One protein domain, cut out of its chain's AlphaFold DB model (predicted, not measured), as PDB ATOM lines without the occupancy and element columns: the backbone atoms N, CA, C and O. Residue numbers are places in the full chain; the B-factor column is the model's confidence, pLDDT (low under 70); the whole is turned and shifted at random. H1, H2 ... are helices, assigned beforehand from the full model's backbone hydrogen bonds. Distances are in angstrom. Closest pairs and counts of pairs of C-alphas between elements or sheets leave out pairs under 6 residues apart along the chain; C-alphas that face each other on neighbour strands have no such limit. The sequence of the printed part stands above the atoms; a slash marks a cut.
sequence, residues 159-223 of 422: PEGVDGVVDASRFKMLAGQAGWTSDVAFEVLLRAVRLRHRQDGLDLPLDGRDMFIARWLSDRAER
ATOM      1  N   PRO A 159     121.492 134.648 156.159       82.62
ATOM      2  CA  PRO A 159     122.084 135.676 157.013       82.62
ATOM      3  C   PRO A 159     121.882 135.360 158.501       82.62
ATOM      4  O   PRO A 159     120.990 134.602 158.883       82.62
ATOM      5  N   GLU A 160     122.697 135.963 159.364       82.75
ATOM      6  CA  GLU A 160     122.462 135.872 160.804       82.75
ATOM      7  C   GLU A 160     121.187 136.632 161.189       82.75
ATOM      8  O   GLU A 160     120.957 137.763 160.760       82.75
ATOM      9  N   GLY A 161     120.357 136.015 162.027       81.38
ATOM     10  CA  GLY A 161     119.118 136.623 162.490       81.38
ATOM     11  C   GLY A 161     118.425 135.804 163.569       81.38
ATOM     12  O   GLY A 161     118.745 134.634 163.798       81.38
ATOM     13  N   VAL A 162     117.489 136.449 164.263       84.31
ATOM     14  CA  VAL A 162     116.700 135.865 165.352       84.31
ATOM     15  C   VAL A 162     115.283 136.424 165.282       84.31
ATOM     16  O   VAL A 162     115.095 137.638 165.332       84.31
ATOM     17  N   ASP A 163     114.285 135.547 165.236       80.50
ATOM     18  CA  ASP A 163     112.884 135.927 165.397       80.50
ATOM     19  C   ASP A 163     112.495 135.870 166.884       80.50
ATOM     20  O   ASP A 163     112.829 134.928 167.603       80.50
ATOM     21  N   GLY A 164     111.746 136.870 167.360       80.12
ATOM     22  CA  GLY A 164     111.317 136.940 168.765       80.12
ATOM     23  C   GLY A 164     110.193 135.967 169.145       80.12
ATOM     24  O   GLY A 164     109.938 135.762 170.330       80.12
ATOM     25  N   VAL A 165     109.507 135.375 168.163       87.81
ATOM     26  CA  VAL A 165     108.389 134.446 168.383       87.81
ATOM     27  C   VAL A 165     108.817 133.036 167.999       87.81
ATOM     28  O   VAL A 165     109.072 132.768 166.827       87.81
ATOM     29  N   VAL A 166     108.832 132.135 168.981       96.31
ATOM     30  CA  VAL A 166     109.173 130.718 168.809       96.31
ATOM     31  C   VAL A 166     107.901 129.877 168.839       96.31
ATOM     32  O   VAL A 166     107.234 129.802 169.869       96.31
ATOM     33  N   ASP A 167     107.558 129.256 167.709       96.69
ATOM     34  CA  ASP A 167     106.356 128.428 167.569       96.69
ATOM     35  C   ASP A 167     106.615 127.230 166.641       96.69
ATOM     36  O   ASP A 167     106.941 127.387 165.463       96.69
ATOM     37  N   ALA A 168     106.448 126.016 167.172       97.44
ATOM     38  CA  ALA A 168     106.755 124.781 166.452       97.44
ATOM     39  C   ALA A 168     105.816 124.511 165.264       97.44
ATOM     40  O   ALA A 168     106.241 123.945 164.255       97.44
ATOM     41  N   SER A 169     104.545 124.915 165.351       96.69
ATOM     42  CA  SER A 169     103.578 124.733 164.260       96.69
ATOM     43  C   SER A 169     103.903 125.664 163.095       96.69
ATOM     44  O   SER A 169     103.912 125.242 161.937       96.69
ATOM     45  N   ARG A 170     104.247 126.918 163.405       95.56
ATOM     46  CA  ARG A 170     104.716 127.903 162.436       95.56
ATOM     47  C   ARG A 170     106.041 127.471 161.816       95.56
ATOM     48  O   ARG A 170     106.158 127.546 160.600       95.56
ATOM     49  N   PHE A 171     106.991 126.966 162.603       97.62
ATOM     50  CA  PHE A 171     108.240 126.414 162.072       97.62
ATOM     51  C   PHE A 171     107.979 125.323 161.029       97.62
ATOM     52  O   PHE A 171     108.497 125.408 159.921       97.62
ATOM     53  N   LYS A 172     107.125 124.334 161.344       97.38
ATOM     54  CA  LYS A 172     106.759 123.261 160.399       97.38
ATOM     55  C   LYS A 172     106.180 123.810 159.096       97.38
ATOM     56  O   LYS A 172     106.574 123.368 158.022       97.38
ATOM     57  N   MET A 173     105.268 124.776 159.193       94.56
ATOM     58  CA  MET A 173     104.670 125.423 158.024       94.56
ATOM     59  C   MET A 173     105.731 126.120 157.158       94.56
ATOM     60  O   MET A 173     105.763 125.904 155.948       94.56
ATOM     61  N   LEU A 174     106.613 126.917 157.771       95.19
ATOM     62  CA  LEU A 174     107.668 127.658 157.071       95.19
ATOM     63  C   LEU A 174     108.708 126.712 156.446       95.19
ATOM     64  O   LEU A 174     109.078 126.879 155.286       95.19
ATOM     65  N   ALA A 175     109.129 125.669 157.166       96.31
ATOM     66  CA  ALA A 175     110.029 124.643 156.639       96.31
ATOM     67  C   ALA A 175     109.401 123.896 155.445       96.31
ATOM     68  O   ALA A 175     110.068 123.674 154.433       96.31
ATOM     69  N   GLY A 176     108.103 123.587 155.512       94.81
ATOM     70  CA  GLY A 176     107.355 123.023 154.387       94.81
ATOM     71  C   GLY A 176     107.347 123.938 153.159       94.81
ATOM     72  O   GLY A 176     107.611 123.481 152.050       94.81
ATOM     73  N   GLN A 177     107.122 125.241 153.357       91.12
ATOM     74  CA  GLN A 177     107.192 126.253 152.291       91.12
ATOM     75  C   GLN A 177     108.606 126.399 151.704       91.12
ATOM     76  O   GLN A 177     108.756 126.619 150.501       91.12
ATOM     77  N   ALA A 178     109.643 126.247 152.531       92.12
ATOM     78  CA  ALA A 178     111.037 126.304 152.101       92.12
ATOM     79  C   ALA A 178     111.460 125.091 151.252       92.12
ATOM     80  O   ALA A 178     112.260 125.250 150.324       92.12
ATOM     81  N   GLY A 179     110.917 123.902 151.539       93.69
ATOM     82  CA  GLY A 179     111.161 122.690 150.752       93.69
ATOM     83  C   GLY A 179     111.058 121.366 151.510       93.69
ATOM     84  O   GLY A 179     110.921 120.329 150.859       93.69
ATOM     85  N   TRP A 180     111.069 121.373 152.847       96.12
ATOM     86  CA  TRP A 180     110.956 120.160 153.662       96.12
ATOM     87  C   TRP A 180     109.498 119.691 153.755       96.12
ATOM     88  O   TRP A 180     108.807 119.924 154.744       96.12
ATOM     89  N   THR A 181     109.019 119.025 152.705       92.19
ATOM     90  CA  THR A 181     107.618 118.585 152.569       92.19
ATOM     91  C   THR A 181     107.325 117.196 153.142       92.19
ATOM     92  O   THR A 181     106.184 116.747 153.101       92.19
ATOM     93  N   SER A 182     108.336 116.503 153.668       89.88
ATOM     94  CA  SER A 182     108.181 115.149 154.212       89.88
ATOM     95  C   SER A 182     107.391 115.145 155.525       89.88
ATOM     96  O   SER A 182     107.679 115.928 156.431       89.88
ATOM     97  N   ASP A 183     106.433 114.225 155.652       90.88
ATOM     98  CA  ASP A 183     105.653 114.035 156.879       90.88
ATOM     99  C   ASP A 183     106.474 113.268 157.927       90.88
ATOM    100  O   ASP A 183     106.582 112.041 157.899       90.88
ATOM    101  N   VAL A 184     107.124 114.013 158.821       94.44
ATOM    102  CA  VAL A 184     107.993 113.478 159.874       94.44
ATOM    103  C   VAL A 184     107.713 114.141 161.220       94.44
ATOM    104  O   VAL A 184     107.136 115.229 161.315       94.44
ATOM    105  N   ALA A 185     108.159 113.494 162.298       96.50
ATOM    106  CA  ALA A 185     108.097 114.074 163.634       96.50
ATOM    107  C   ALA A 185     108.835 115.427 163.693       96.50
ATOM    108  O   ALA A 185     109.839 115.633 163.013       96.50
ATOM    109  N   PHE A 186     108.355 116.337 164.546       96.75
ATOM    110  CA  PHE A 186     108.902 117.695 164.666       96.75
ATOM    111  C   PHE A 186     110.421 117.712 164.886       96.75
ATOM    112  O   PHE A 186     111.127 118.410 164.167       96.75
ATOM    113  N   GLU A 187     110.913 116.896 165.819       96.25
ATOM    114  CA  GLU A 187     112.342 116.833 166.149       96.25
ATOM    115  C   GLU A 187     113.192 116.372 164.962       96.25
ATOM    116  O   GLU A 187     114.309 116.838 164.764       96.25
ATOM    117  N   VAL A 188     112.642 115.492 164.122       96.38
ATOM    118  CA  VAL A 188     113.311 115.014 162.909       96.38
ATOM    119  C   VAL A 188     113.401 116.134 161.870       96.38
ATOM    120  O   VAL A 188     114.456 116.317 161.264       96.38
ATOM    121  N   LEU A 189     112.327 116.911 161.697       96.88
ATOM    122  CA  LEU A 189     112.312 118.064 160.797       96.88
ATOM    123  C   LEU A 189     113.279 119.160 161.263       96.88
ATOM    124  O   LEU A 189     114.100 119.626 160.476       96.88
ATOM    125  N   LEU A 190     113.209 119.547 162.543       97.56
ATOM    126  CA  LEU A 190     114.100 120.548 163.135       97.56
ATOM    127  C   LEU A 190     115.563 120.137 162.959       97.56
ATOM    128  O   LEU A 190     116.397 120.930 162.518       97.56
ATOM    129  N   ARG A 191     115.863 118.865 163.236       96.62
ATOM    130  CA  ARG A 191     117.205 118.320 163.080       96.62
ATOM    131  C   ARG A 191     117.700 118.367 161.633       96.62
ATOM    132  O   ARG A 191     118.874 118.667 161.431       96.62
ATOM    133  N   ALA A 192     116.846 118.086 160.649       96.12
ATOM    134  CA  ALA A 192     117.209 118.154 159.233       96.12
ATOM    135  C   ALA A 192     117.552 119.588 158.796       96.12
ATOM    136  O   ALA A 192     118.623 119.809 158.237       96.12
ATOM    137  N   VAL A 193     116.713 120.571 159.150       96.62
ATOM    138  CA  VAL A 193     116.974 121.995 158.864       96.62
ATOM    139  C   VAL A 193     118.307 122.442 159.476       96.62
ATOM    140  O   VAL A 193     119.111 123.108 158.822       96.62
ATOM    141  N   ARG A 194     118.587 122.030 160.719       96.88
ATOM    142  CA  ARG A 194     119.840 122.367 161.407       96.88
ATOM    143  C   ARG A 194     121.067 121.682 160.810       96.88
ATOM    144  O   ARG A 194     122.103 122.325 160.684       96.88
ATOM    145  N   LEU A 195     120.971 120.420 160.385       95.44
ATOM    146  CA  LEU A 195     122.081 119.746 159.696       95.44
ATOM    147  C   LEU A 195     122.562 120.524 158.463       95.44
ATOM    148  O   LEU A 195     123.755 120.480 158.164       95.44
ATOM    149  N   ARG A 196     121.651 121.237 157.788       95.75
ATOM    150  CA  ARG A 196     121.946 122.054 156.610       95.75
ATOM    151  C   ARG A 196     122.367 123.489 156.933       95.75
ATOM    152  O   ARG A 196     123.269 123.990 156.272       95.75
ATOM    153  N   HIS A 197     121.723 124.151 157.895       94.62
ATOM    154  CA  HIS A 197     121.864 125.605 158.089       94.62
ATOM    155  C   HIS A 197     122.395 126.038 159.459       94.62
ATOM    156  O   HIS A 197     122.692 127.215 159.650       94.62
ATOM    157  N   ARG A 198     122.475 125.128 160.435       92.94
ATOM    158  CA  ARG A 198     122.847 125.454 161.816       92.94
ATOM    159  C   ARG A 198     123.310 124.214 162.583       92.94
ATOM    160  O   ARG A 198     122.582 123.648 163.396       92.94
ATOM    161  N   GLN A 199     124.525 123.762 162.289       92.12
ATOM    162  CA  GLN A 199     125.087 122.555 162.906       92.12
ATOM    163  C   GLN A 199     125.473 122.763 164.384       92.12
ATOM    164  O   GLN A 199     125.671 121.786 165.109       92.12
ATOM    165  N   ASP A 200     125.528 124.011 164.865       88.25
ATOM    166  CA  ASP A 200     125.623 124.330 166.285       88.25
ATOM    167  C   ASP A 200     124.272 124.107 166.987       88.25
ATOM    168  O   ASP A 200     123.265 124.740 166.680       88.25
ATOM    169  N   GLY A 201     124.245 123.201 167.968       86.88
ATOM    170  CA  GLY A 201     123.058 122.986 168.799       86.88
ATOM    171  C   GLY A 201     122.006 122.051 168.201       86.88
ATOM    172  O   GLY A 201     120.819 122.252 168.438       86.88
ATOM    173  N   LEU A 202     122.419 121.011 167.467       90.38
ATOM    174  CA  LEU A 202     121.519 120.013 166.863       90.38
ATOM    175  C   LEU A 202     120.466 119.452 167.831       90.38
ATOM    176  O   LEU A 202     119.322 119.275 167.419       90.38
ATOM    177  N   ASP A 203     120.837 119.247 169.097       89.38
ATOM    178  CA  ASP A 203     119.991 118.631 170.130       89.38
ATOM    179  C   ASP A 203     119.326 119.651 171.081       89.38
ATOM    180  O   ASP A 203     118.749 119.276 172.102       89.38
ATOM    181  N   LEU A 204     119.418 120.954 170.788       94.31
ATOM    182  CA  LEU A 204     118.772 121.995 171.595       94.31
ATOM    183  C   LEU A 204     117.272 122.116 171.266       94.31
ATOM    184  O   LEU A 204     116.860 121.784 170.156       94.31
ATOM    185  N   PRO A 205     116.430 122.651 172.168       96.38
ATOM    186  CA  PRO A 205     115.057 123.020 171.820       96.38
ATOM    187  C   PRO A 205     115.007 124.028 170.661       96.38
ATOM    188  O   PRO A 205     115.986 124.735 170.416       96.38
ATOM    189  N   LEU A 206     113.870 124.108 169.965       98.00
ATOM    190  CA  LEU A 206     113.602 125.152 168.967       98.00
ATOM    191  C   LEU A 206     113.824 126.547 169.569       98.00
ATOM    192  O   LEU A 206     113.337 126.825 170.667       98.00
ATOM    193  N   ASP A 207     114.491 127.436 168.834       96.88
ATOM    194  CA  ASP A 207     114.695 128.826 169.244       96.88
ATOM    195  C   ASP A 207     114.452 129.843 168.110       96.88
ATOM    196  O   ASP A 207     114.031 129.511 166.998       96.88
ATOM    197  N   GLY A 208     114.693 131.123 168.407       94.81
ATOM    198  CA  GLY A 208     114.463 132.223 167.471       94.81
ATOM    199  C   GLY A 208     115.362 132.214 166.228       94.81
ATOM    200  O   GLY A 208     114.953 132.742 165.194       94.81
ATOM    201  N   ARG A 209     116.558 131.608 166.276       95.56
ATOM    202  CA  ARG A 209     117.426 131.473 165.090       95.56
ATOM    203  C   ARG A 209     116.843 130.451 164.124       95.56
ATOM    204  O   ARG A 209     116.820 130.699 162.924       95.56
ATOM    205  N   ASP A 210     116.313 129.341 164.639       97.56
ATOM    206  CA  ASP A 210     115.646 128.337 163.799       97.56
ATOM    207  C   ASP A 210     114.413 128.934 163.103       97.56
ATOM    208  O   ASP A 210     114.189 128.705 161.913       97.56
ATOM    209  N   MET A 211     113.640 129.744 163.832       96.94
ATOM    210  CA  MET A 211     112.492 130.468 163.283       96.94
ATOM    211  C   MET A 211     112.897 131.442 162.178       96.94
ATOM    212  O   MET A 211     112.289 131.419 161.108       96.94
ATOM    213  N   PHE A 212     113.952 132.233 162.404       91.31
ATOM    214  CA  PHE A 212     114.480 133.154 161.402       91.31
ATOM    215  C   PHE A 212     114.930 132.412 160.138       91.31
ATOM    216  O   PHE A 212     114.542 132.799 159.036       91.31
ATOM    217  N   ILE A 213     115.683 131.315 160.293       94.12
ATOM    218  CA  ILE A 213     116.132 130.466 159.179       94.12
ATOM    219  C   ILE A 213     114.926 129.957 158.386       94.12
ATOM    220  O   ILE A 213     114.870 130.133 157.171       94.12
ATOM    221  N   ALA A 214     113.936 129.364 159.059       94.81
ATOM    222  CA  ALA A 214     112.756 128.828 158.391       94.81
ATOM    223  C   ALA A 214     111.941 129.924 157.688       94.81
ATOM    224  O   ALA A 214     111.497 129.712 156.563       94.81
ATOM    225  N   ARG A 215     111.770 131.099 158.309       90.88
ATOM    226  CA  ARG A 215     111.054 132.248 157.731       90.88
ATOM    227  C   ARG A 215     111.761 132.779 156.488       90.88
ATOM    228  O   ARG A 215     111.135 132.841 155.432       90.88
ATOM    229  N   TRP A 216     113.052 133.082 156.597       85.81
ATOM    230  CA  TRP A 216     113.851 133.608 155.489       85.81
ATOM    231  C   TRP A 216     113.920 132.613 154.325       85.81
ATOM    232  O   TRP A 216     113.786 132.976 153.158       85.81
ATOM    233  N   LEU A 217     114.038 131.316 154.628       89.94
ATOM    234  CA  LEU A 217     113.929 130.289 153.604       89.94
ATOM    235  C   LEU A 217     112.493 130.203 153.055       89.94
ATOM    236  O   LEU A 217     112.326 130.040 151.858       89.94
ATOM    237  N   SER A 218     111.429 130.321 153.835       87.06
ATOM    238  CA  SER A 218     110.070 130.208 153.276       87.06
ATOM    239  C   SER A 218     109.715 131.330 152.288       87.06
ATOM    240  O   SER A 218     108.977 131.100 151.327       87.06
ATOM    241  N   ASP A 219     110.269 132.529 152.484       77.62
ATOM    242  CA  ASP A 219     109.904 133.711 151.717       77.62
ATOM    243  C   ASP A 219     110.876 133.967 150.557       77.62
ATOM    244  O   ASP A 219     111.871 134.683 150.662       77.62
ATOM    245  N   ARG A 220     110.560 133.403 149.387       63.25
ATOM    246  CA  ARG A 220     111.338 133.633 148.158       63.25
ATOM    247  C   ARG A 220     111.363 135.103 147.712       63.25
ATOM    248  O   ARG A 220     112.241 135.450 146.930       63.25
ATOM    249  N   ALA A 221     110.440 135.949 148.178       44.19
ATOM    250  CA  ALA A 221     110.443 137.383 147.897       44.19
ATOM    251  C   ALA A 221     111.375 138.174 148.840       44.19
ATOM    252  O   ALA A 221     111.842 139.238 148.427       44.19
ATOM    253  N   GLU A 222     111.675 137.649 150.036       49.00
ATOM    254  CA  GLU A 222     112.742 138.124 150.942       49.00
ATOM    255  C   GLU A 222     114.141 137.597 150.552       49.00
ATOM    256  O   GLU A 222     115.155 138.184 150.920       49.00
ATOM    257  N   ARG A 223     114.229 136.519 149.757       56.31
ATOM    258  CA  ARG A 223     115.499 135.978 149.219       56.31
ATOM    259  C   ARG A 223     116.105 136.806 148.066       56.31
ATOM    260  O   ARG A 223     116.972 136.303 147.354       56.31
TER     261      ARG A 223
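AT A GLANCE: This is residues 159 to 223 of the 422 residues of the protein "N-acetylmuramoyl-L-alanine amidase AmiD" of Pontivivens insulae (UniProt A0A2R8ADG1). Three short helices are gathered into a small rounded body, their centres making a triangle: H1 and H3 form a narrow V that closes at their last residues, and H2 is set crosswise to this pair, its first residue near H1 and its last near H3. The printed part has 65 residues with three named helices, in the order H1, H2, H3 along the chain, and no named strand. Its class is all helix, with 34 of the 65 printed residues in the helices. It is compact, with a radius of gyration of the C-alphas of 10.6 A, and its C-alphas span 29 by 23 by 20 A along the three main axes.

IN THESE COORDINATES: Begin with H2, the longest helix by residues. Find C-alpha 186 at (108.902, 117.695, 164.666); from there H2, residues 186 to 197, runs 16.5 A to C-alpha 197 at (121.864, 125.605, 158.089). Look earlier for H1, residues 168 to 178, which begins with C-alpha 168 at (106.755, 124.781, 166.452) and measures 15.1 A from first to last C-alpha. Look later for H3, residues 208 to 218, which measures 15.0 A and ends with C-alpha 218 at (110.070, 130.208, 153.276).

HOW THE PARTS SIT: Start from H2 and look at Phe 186: its C-alpha and that of Lys 172 are the closest of H2 and H1, 7.3 A apart. H1 and H2 touch, and they run the same way at a steep tilt of 48 degrees. At the last residue of H2 you find the closest C-alphas of H2 and H3, those of His 197 and Ile 213, 7.6 A apart. H2 and H3 only just touch, with 3 pairs of C-alphas within 8 A, and their lines are about perpendicular at 78 degrees. Now turn to H1 and H3, which touch with 18 pairs of C-alphas within 8 A; their closest C-alphas are those of Ala 178 and Ser 218, 4.2 A apart. They run the same way at a shallow tilt of 34 degrees, only just short of steep, and their centres are 8.8 A apart. The helix packing is mostly crossed, but only just: 1 of the 3 touching pairs is at a shallow tilt. In H1, H2 and H3 every O i to N i+4 pair is within hydrogen-bond range.

THE WHOLE: The two C-alphas farthest apart are those of Asp 203 and Ala 221, at 30.6 A, while the first and last printed C-alphas, of Pro 159 and Arg 223, are 10.2 A apart. The printed part has no cut. Between H1 and H2 you cross a short link of 7 residues, and between H2 and H3 a short link of 10. The mean pLDDT of the printed part is 90.2; look at residues 220 to 223 for the four printed residues under 70, where the model's confidence is low.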